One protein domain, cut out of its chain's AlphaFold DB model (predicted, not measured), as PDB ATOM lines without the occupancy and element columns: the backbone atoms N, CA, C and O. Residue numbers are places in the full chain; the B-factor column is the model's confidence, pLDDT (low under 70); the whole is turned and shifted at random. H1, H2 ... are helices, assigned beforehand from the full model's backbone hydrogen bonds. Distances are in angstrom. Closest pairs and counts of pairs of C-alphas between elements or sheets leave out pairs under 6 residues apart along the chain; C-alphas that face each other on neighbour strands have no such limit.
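AT A GLANCE: This is residues 11 to 77 of the 78 residues of an uncharacterized protein of Sphaerisporangium album (UniProt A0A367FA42). Two long helices make a loose T: H1 is the stem, its last turn near the middle of H3, and short H2 packs on the first part of H3. Residues 11 to 30 and 66 to 77 stick out as arms from a small body. The 67 printed residues hold H1, H2 and H3 in that order and no named strand, an all-helix class. The whole is loose and flat, with a radius of gyration of the C-alphas of 15.5 A and spans of 45 by 43 by 17 A.

IN THESE COORDINATES: H1, residues 13 to 36, begins at C-alpha (196.177, 253.592, 304.538) and is 34.7 A long. H2 is residues 39 to 46, 10.4 A. H3, residues 54 to 75, is 31.9 A long and ends at C-alpha (191.324, 221.791, 316.298).

HOW THE PARTS SIT: H1 is close to but not clearly touching H2; their closest C-alphas, of Arg 34 and Ala 42, are 5.4 A apart. H1 and H3, also close but not clearly touching, are about perpendicular at 79 degrees; the closest C-alphas, of Asp 35 and Arg 65, are 7.9 A apart. H2 touches H3, through H3's residues 54 to 62 alone, at a steep tilt of 63 degrees, opposite ways; the closest C-alphas, of Ala 43 and Leu 57, are 5.2 A apart. In H1, H2 and H3 every O i to N i+4 pair is within hydrogen-bond range.

THE WHOLE: The C-alphas of Glu 11 and Ala 77, the two farthest apart, are 45.2 A apart. The printed part has no cut; the link H1 to H2 is tight, H2 to H3 short. Residues 73 to 77 have pLDDT under 70.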
ATOM      1  N   GLU A  11     195.997 258.173 301.250       97.12
ATOM      2  CA  GLU A  11     197.460 258.192 301.306       97.12
ATOM      3  C   GLU A  11     198.055 257.640 302.617       97.12
ATOM      4  O   GLU A  11     199.203 257.207 302.641       97.12
ATOM      5  N   GLN A  12     197.286 257.607 303.710       97.25
ATOM      6  CA  GLN A  12     197.729 257.100 305.017       97.25
ATOM      7  C   GLN A  12     197.484 255.594 305.188       97.25
ATOM      8  O   GLN A  12     198.150 254.950 306.000       97.25
ATOM      9  N   ARG A  13     196.546 255.014 304.427       96.75
ATOM     10  CA  ARG A  13     196.177 253.592 304.538       96.75
ATOM     11  C   ARG A  13     197.352 252.639 304.267       96.75
ATOM     12  O   ARG A  13     197.531 251.730 305.075       96.75
ATOM     13  N   PRO A  14     198.196 252.841 303.232       97.19
ATOM     14  CA  PRO A  14     199.350 251.972 303.001       97.19
ATOM     15  C   PRO A  14     200.356 251.999 304.155       97.19
ATOM     16  O   PRO A  14     200.882 250.956 304.537       97.19
ATOM     17  N   LEU A  15     200.594 253.178 304.744       96.94
ATOM     18  CA  LEU A  15     201.494 253.320 305.890       96.94
ATOM     19  C   LEU A  15     200.944 252.589 307.121       96.94
ATOM     20  O   LEU A  15     201.687 251.886 307.803       96.94
ATOM     21  N   TYR A  16     199.638 252.708 307.380       96.25
ATOM     22  CA  TYR A  16     198.975 251.951 308.442       96.25
ATOM     23  C   TYR A  16     199.101 250.439 308.223       96.25
ATOM     24  O   TYR A  16     199.508 249.721 309.135       96.25
ATOM     25  N   ASP A  17     198.815 249.953 307.013       95.94
ATOM     26  CA  ASP A  17     198.904 248.526 306.690       95.94
ATOM     27  C   ASP A  17     200.320 247.987 306.881       95.94
ATOM     28  O   ASP A  17     200.513 246.925 307.479       95.94
ATOM     29  N   GLN A  18     201.323 248.748 306.443       97.50
ATOM     30  CA  GLN A  18     202.725 248.406 306.643       97.50
ATOM     31  C   GLN A  18     203.101 248.368 308.131       97.50
ATOM     32  O   GLN A  18     203.824 247.458 308.558       97.50
ATOM     33  N   ALA A  19     202.617 249.325 308.926       96.75
ATOM     34  CA  ALA A  19     202.864 249.374 310.362       96.75
ATOM     35  C   ALA A  19     202.229 248.176 311.082       96.75
ATOM     36  O   ALA A  19     202.908 247.500 311.854       96.75
ATOM     37  N   ILE A  20     200.970 247.844 310.770       96.75
ATOM     38  CA  ILE A  20     200.274 246.681 311.338       96.75
ATOM     39  C   ILE A  20     200.961 245.375 310.936       96.75
ATOM     40  O   ILE A  20     201.214 244.529 311.795       96.75
ATOM     41  N   ALA A  21     201.324 245.214 309.662       96.62
ATOM     42  CA  ALA A  21     202.047 244.033 309.199       96.62
ATOM     43  C   ALA A  21     203.409 243.887 309.898       96.62
ATOM     44  O   ALA A  21     203.829 242.783 310.251       96.62
ATOM     45  N   SER A  22     204.111 244.996 310.135       97.38
ATOM     46  CA  SER A  22     205.403 244.985 310.830       97.38
ATOM     47  C   SER A  22     205.250 244.675 312.318       97.38
ATOM     48  O   SER A  22     205.969 243.814 312.823       97.38
ATOM     49  N   ALA A  23     204.265 245.272 312.993       96.94
ATOM     50  CA  ALA A  23     203.923 244.937 314.372       96.94
ATOM     51  C   ALA A  23     203.551 243.452 314.516       96.94
ATOM     52  O   ALA A  23     204.022 242.786 315.435       96.94
ATOM     53  N   GLY A  24     202.781 242.907 313.568       96.00
ATOM     54  CA  GLY A  24     202.427 241.488 313.529       96.00
ATOM     55  C   GLY A  24     203.649 240.572 313.428       96.00
ATOM     56  O   GLY A  24     203.757 239.611 314.187       96.00
ATOM     57  N   ARG A  25     204.608 240.897 312.549       97.31
ATOM     58  CA  ARG A  25     205.870 240.144 312.419       97.31
ATOM     59  C   ARG A  25     206.708 240.192 313.697       97.31
ATOM     60  O   ARG A  25     207.184 239.149 314.141       97.31
ATOM     61  N   ILE A  26     206.855 241.371 314.303       96.75
ATOM     62  CA  ILE A  26     207.599 241.541 315.563       96.75
ATOM     63  C   ILE A  26     206.940 240.733 316.682       96.75
ATOM     64  O   ILE A  26     207.622 239.994 317.388       96.75
ATOM     65  N   LEU A  27     205.613 240.812 316.812       93.38
ATOM     66  CA  LEU A  27     204.872 240.073 317.830       93.38
ATOM     67  C   LEU A  27     205.004 238.555 317.647       93.38
ATOM     68  O   LEU A  27     205.176 237.835 318.630       93.38
ATOM     69  N   ALA A  28     204.938 238.063 316.409       91.88
ATOM     70  CA  ALA A  28     205.123 236.645 316.110       91.88
ATOM     71  C   ALA A  28     206.529 236.165 316.507       91.88
ATOM     72  O   ALA A  28     206.654 235.167 317.217       91.88
ATOM     73  N   ALA A  29     207.570 236.912 316.134       94.12
ATOM     74  CA  ALA A  29     208.950 236.595 316.497       94.12
ATOM     75  C   ALA A  29     209.178 236.642 318.018       94.12
ATOM     76  O   ALA A  29     209.796 235.739 318.581       94.12
ATOM     77  N   ALA A  30     208.631 237.651 318.703       91.94
ATOM     78  CA  ALA A  30     208.718 237.772 320.157       91.94
ATOM     79  C   ALA A  30     208.040 236.592 320.869       91.94
ATOM     80  O   ALA A  30     208.602 236.036 321.812       91.94
ATOM     81  N   ARG A  31     206.865 236.158 320.393       90.31
ATOM     82  CA  ARG A  31     206.185 234.963 320.916       90.31
ATOM     83  C   ARG A  31     207.003 233.701 320.690       90.31
ATOM     84  O   ARG A  31     207.169 232.935 321.630       90.31
ATOM     85  N   GLN A  32     207.557 233.518 319.493       91.25
ATOM     86  CA  GLN A  32     208.410 232.371 319.191       91.25
ATOM     87  C   GLN A  32     209.635 232.321 320.114       91.25
ATOM     88  O   GLN A  32     209.903 231.279 320.707       91.25
ATOM     89  N   ARG A  33     210.339 233.448 320.290       93.38
ATOM     90  CA  ARG A  33     211.481 233.548 321.210       93.38
ATOM     91  C   ARG A  33     211.068 233.208 322.639       93.38
ATOM     92  O   ARG A  33     211.665 232.332 323.259       93.38
ATOM     93  N   ARG A  34     210.006 233.845 323.137       93.38
ATOM     94  CA  ARG A  34     209.455 233.580 324.470       93.38
ATOM     95  C   ARG A  34     209.127 232.102 324.650       93.38
ATOM     96  O   ARG A  34     209.401 231.551 325.705       93.38
ATOM     97  N   ASP A  35     208.530 231.462 323.649       89.44
ATOM     98  CA  ASP A  35     208.093 230.065 323.720       89.44
ATOM     99  C   ASP A  35     209.249 229.058 323.590       89.44
ATOM    100  O   ASP A  35     209.119 227.940 324.084       89.44
ATOM    101  N   SER A  36     210.394 229.464 323.026       93.12
ATOM    102  CA  SER A  36     211.626 228.653 322.999       93.12
ATOM    103  C   SER A  36     212.410 228.625 324.316       93.12
ATOM    104  O   SER A  36     213.308 227.803 324.462       93.12
ATOM    105  N   LEU A  37     212.077 229.497 325.271       95.38
ATOM    106  CA  LEU A  37     212.757 229.597 326.563       95.38
ATOM    107  C   LEU A  37     211.985 228.866 327.678       95.38
ATOM    108  O   LEU A  37     210.754 228.733 327.608       95.38
ATOM    109  N   PRO A  38     212.653 228.435 328.759       96.19
ATOM    110  CA  PRO A  38     211.988 228.122 330.021       96.19
ATOM    111  C   PRO A  38     211.133 229.311 330.512       96.19
ATOM    112  O   PRO A  38     211.536 230.460 330.316       96.19
ATOM    113  N   PRO A  39     209.961 229.087 331.145       94.75
ATOM    114  CA  PRO A  39     209.064 230.172 331.562       94.75
ATOM    115  C   PRO A  39     209.728 231.246 332.432       94.75
ATOM    116  O   PRO A  39     209.529 232.432 332.185       94.75
ATOM    117  N   GLU A  40     210.556 230.838 333.392       95.31
ATOM    118  CA  GLU A  40     211.253 231.763 334.289       95.31
ATOM    119  C   GLU A  40     212.328 232.586 333.555       95.31
ATOM    120  O   GLU A  40     212.470 233.784 333.789       95.31
ATOM    121  N   GLU A  41     213.056 231.984 332.607       97.62
ATOM    122  CA  GLU A  41     214.022 232.709 331.768       97.62
ATOM    123  C   GLU A  41     213.321 233.709 330.844       97.62
ATOM    124  O   GLU A  41     213.742 234.860 330.743       97.62
ATOM    125  N   ALA A  42     212.204 233.310 330.233       97.00
ATOM    126  CA  ALA A  42     211.376 234.204 329.433       97.00
ATOM    127  C   ALA A  42     210.807 235.371 330.261       97.00
ATOM    128  O   ALA A  42     210.726 236.494 329.766       97.00
ATOM    129  N   ALA A  43     210.428 235.124 331.519       96.88
ATOM    130  CA  ALA A  43     209.966 236.160 332.436       96.88
ATOM    131  C   ALA A  43     211.086 237.136 332.815       96.88
ATOM    132  O   ALA A  43     210.858 238.344 332.833       96.88
ATOM    133  N   ARG A  44     212.306 236.637 333.051       97.12
ATOM    134  CA  ARG A  44     213.488 237.480 333.291       97.12
ATOM    135  C   ARG A  44     213.839 238.335 332.073       97.12
ATOM    136  O   ARG A  44     214.127 239.512 332.248       97.12
ATOM    137  N   GLU A  45     213.772 237.784 330.857       96.31
ATOM    138  CA  GLU A  45     213.974 238.570 329.626       96.31
ATOM    139  C   GLU A  45     212.899 239.651 329.434       96.31
ATOM    140  O   GLU A  45     213.192 240.726 328.912       96.31
ATOM    141  N   ALA A  46     211.655 239.375 329.835       94.94
ATOM    142  CA  ALA A  46     210.526 240.289 329.666       94.94
ATOM    143  C   ALA A  46     210.366 241.317 330.801       94.94
ATOM    144  O   ALA A  46     209.541 242.225 330.679       94.94
ATOM    145  N   TYR A  47     211.103 241.174 331.904       96.81
ATOM    146  CA  TYR A  47     210.965 242.040 333.069       96.81
ATOM    147  C   TYR A  47     211.401 243.477 332.765       96.81
ATOM    148  O   TYR A  47     212.490 243.733 332.250       96.81
ATOM    149  N   VAL A  48     210.553 244.429 333.156       96.62
ATOM    150  CA  VAL A  48     210.825 245.866 333.079       96.62
ATOM    151  C   VAL A  48     210.450 246.500 334.422       96.62
ATOM    152  O   VAL A  48     209.341 246.255 334.902       96.62
ATOM    153  N   PRO A  49     211.322 247.323 335.037       96.56
ATOM    154  CA  PRO A  49     211.006 248.011 336.287       96.56
ATOM    155  C   PRO A  49     209.700 248.813 336.213       96.56
ATOM    156  O   PRO A  49     209.469 249.554 335.260       96.56
ATOM    157  N   GLY A  50     208.854 248.667 337.236       95.88
ATOM    158  CA  GLY A  50     207.513 249.263 337.280       95.88
ATOM    159  C   GLY A  50     206.432 248.462 336.541       95.88
ATOM    160  O   GLY A  50     205.269 248.856 336.567       95.88
ATOM    161  N   GLY A  51     206.799 247.352 335.895       95.19
ATOM    162  CA  GLY A  51     205.874 246.361 335.352       95.19
ATOM    163  C   GLY A  51     205.562 245.221 336.333       95.19
ATOM    164  O   GLY A  51     205.907 245.308 337.514       95.19
ATOM    165  N   PRO A  52     204.920 244.144 335.841       97.12
ATOM    166  CA  PRO A  52     204.658 242.943 336.630       97.12
ATOM    167  C   PRO A  52     205.949 242.284 337.132       97.12
ATOM    168  O   PRO A  52     207.003 242.379 336.492       97.12
ATOM    169  N   SER A  53     205.856 241.580 338.257       97.69
ATOM    170  CA  SER A  53     206.973 240.819 338.812       97.69
ATOM    171  C   SER A  53     207.362 239.649 337.899       97.69
ATOM    172  O   SER A  53     206.591 239.200 337.049       97.69
ATOM    173  N   ILE A  54     208.566 239.105 338.093       97.75
ATOM    174  CA  ILE A  54     209.016 237.903 337.371       97.75
ATOM    175  C   ILE A  54     208.066 236.722 337.628       97.75
ATOM    176  O   ILE A  54     207.778 235.952 336.712       97.75
ATOM    177  N   GLU A  55     207.540 236.590 338.845       97.88
ATOM    178  CA  GLU A  55     206.603 235.526 339.221       97.88
ATOM    179  C   GLU A  55     205.263 235.687 338.490       97.88
ATOM    180  O   GLU A  55     204.753 234.729 337.906       97.88
ATOM    181  N   GLU A  56     204.732 236.913 338.432       97.81
ATOM    182  CA  GLU A  56     203.513 237.228 337.682       97.81
ATOM    183  C   GLU A  56     203.703 236.974 336.182       97.81
ATOM    184  O   GLU A  56     202.850 236.360 335.537       97.81
ATOM    185  N   LEU A  57     204.841 237.390 335.619       96.94
ATOM    186  CA  LEU A  57     205.186 237.132 334.220       96.94
ATOM    187  C   LEU A  57     205.295 235.633 333.935       96.94
ATOM    188  O   LEU A  57     204.779 235.170 332.918       96.94
ATOM    189  N   THR A  58     205.908 234.865 334.836       97.88
ATOM    190  CA  THR A  58     206.029 233.407 334.708       97.88
ATOM    191  C   THR A  58     204.646 232.758 334.670       97.88
ATOM    192  O   THR A  58     204.331 232.047 333.713       97.88
ATOM    193  N   ALA A  59     203.778 233.089 335.632       97.06
ATOM    194  CA  ALA A  59     202.413 232.572 335.691       97.06
ATOM    195  C   ALA A  59     201.596 232.940 334.436       97.06
ATOM    196  O   ALA A  59     200.861 232.113 333.886       97.06
ATOM    197  N   LEU A  60     201.754 234.166 333.926       95.31
ATOM    198  CA  LEU A  60     201.116 234.606 332.682       95.31
ATOM    199  C   LEU A  60     201.610 233.813 331.463       95.31
ATOM    200  O   LEU A  60     200.810 233.450 330.597       95.31
ATOM    201  N   ILE A  61     202.913 233.543 331.369       94.94
ATOM    202  CA  ILE A  61     203.505 232.761 330.276       94.94
ATOM    203  C   ILE A  61     202.980 231.328 330.301       94.94
ATOM    204  O   ILE A  61     202.551 230.812 329.264       94.94
ATOM    205  N   GLU A  62     202.969 230.697 331.471       95.44
ATOM    206  CA  GLU A  62     202.460 229.339 331.647       95.44
ATOM    207  C   GLU A  62     200.988 229.232 331.260       95.44
ATOM    208  O   GLU A  62     200.625 228.343 330.480       95.44
ATOM    209  N   ARG A  63     200.159 230.182 331.714       94.62
ATOM    210  CA  ARG A  63     198.742 230.255 331.349       94.62
ATOM    211  C   ARG A  63     198.558 230.366 329.837       94.62
ATOM    212  O   ARG A  63     197.838 229.558 329.257       94.62
ATOM    213  N   HIS A  64     199.255 231.293 329.177       90.69
ATOM    214  CA  HIS A  64     199.148 231.457 327.724       90.69
ATOM    215  C   HIS A  64     199.561 230.196 326.955       90.69
ATOM    216  O   HIS A  64     198.937 229.846 325.952       90.69
ATOM    217  N   ARG A  65     200.604 229.491 327.408       90.88
ATOM    218  CA  ARG A  65     201.019 228.224 326.786       90.88
ATOM    219  C   ARG A  65     199.984 227.121 327.009       90.88
ATOM    220  O   ARG A  65     199.729 226.343 326.094       90.88
ATOM    221  N   ALA A  66     199.382 227.046 328.196       91.50
ATOM    222  CA  ALA A  66     198.308 226.098 328.484       91.50
ATOM    223  C   ALA A  66     197.073 226.354 327.603       91.50
ATOM    224  O   ALA A  66     196.570 225.421 326.977       91.50
ATOM    225  N   GLU A  67     196.646 227.612 327.477       89.81
ATOM    226  CA  GLU A  67     195.549 228.032 326.595       89.81
ATOM    227  C   GLU A  67     195.836 227.691 325.125       89.81
ATOM    228  O   GLU A  67     194.968 227.152 324.435       89.81
ATOM    229  N   ALA A  68     197.064 227.940 324.653       86.75
ATOM    230  CA  ALA A  68     197.478 227.617 323.289       86.75
ATOM    231  C   ALA A  68     197.428 226.106 323.010       86.75
ATOM    232  O   ALA A  68     196.858 225.686 322.001       86.75
ATOM    233  N   ARG A  69     197.948 225.278 323.928       87.75
ATOM    234  CA  ARG A  69     197.857 223.811 323.823       87.75
ATOM    235  C   ARG A  69     196.403 223.331 323.819       87.75
ATOM    236  O   ARG A  69     196.038 222.489 323.002       87.75
ATOM    237  N   ALA A  70     195.554 223.895 324.679       89.44
ATOM    238  CA  ALA A  70     194.131 223.562 324.733       89.44
ATOM    239  C   ALA A  70     193.367 223.990 323.466       89.44
ATOM    240  O   ALA A  70     192.396 223.347 323.070       89.44
ATOM    241  N   ALA A  71     193.772 225.081 322.812       83.94
ATOM    242  CA  ALA A  71     193.225 225.475 321.517       83.94
ATOM    243  C   ALA A  71     193.629 224.488 320.409       83.94
ATOM    244  O   ALA A  71     192.765 224.047 319.663       83.94
ATOM    245  N   GLN A  72     194.898 224.074 320.352       78.12
ATOM    246  CA  GLN A  72     195.395 223.114 319.356       78.12
ATOM    247  C   GLN A  72     194.746 221.728 319.485       78.12
ATOM    248  O   GLN A  72     194.387 221.124 318.477       78.12
ATOM    249  N   GLY A  73     194.534 221.247 320.715       68.19
ATOM    250  CA  GLY A  73     193.836 219.980 320.960       68.19
ATOM    251  C   GLY A  73     192.370 219.988 320.510       68.19
ATOM    252  O   GLY A  73     191.847 218.949 320.124       68.19
ATOM    253  N   ARG A  74     191.716 221.158 320.495       60.56
ATOM    254  CA  ARG A  74     190.340 221.309 319.990       60.56
ATOM    255  C   ARG A  74     190.262 221.294 318.465       60.56
ATOM    256  O   ARG A  74     189.270 220.820 317.932       60.56
ATOM    257  N   THR A  75     191.292 221.773 317.769       57.75
ATOM    258  CA  THR A  75     191.324 221.791 316.298       57.75
ATOM    259  C   THR A  75     191.673 220.430 315.690       57.75
ATOM    260  O   THR A  75     191.312 220.178 314.553       57.75
ATOM    261  N   ALA A  76     192.371 219.554 316.421       51.84
ATOM    262  CA  ALA A  76     192.728 218.209 315.949       51.84
ATOM    263  C   ALA A  76     191.605 217.164 316.125       51.84
ATOM    264  O   ALA A  76     191.719 216.054 315.612       51.84
ATOM    265  N   ALA A  77     190.551 217.501 316.873       49.91
ATOM    266  CA  ALA A  77     189.423 216.622 317.186       49.91
ATOM    267  C   ALA A  77     188.128 216.986 316.427       49.91
ATOM    268  O   ALA A  77     187.064 216.466 316.765       49.91
TER     269      ALA A  77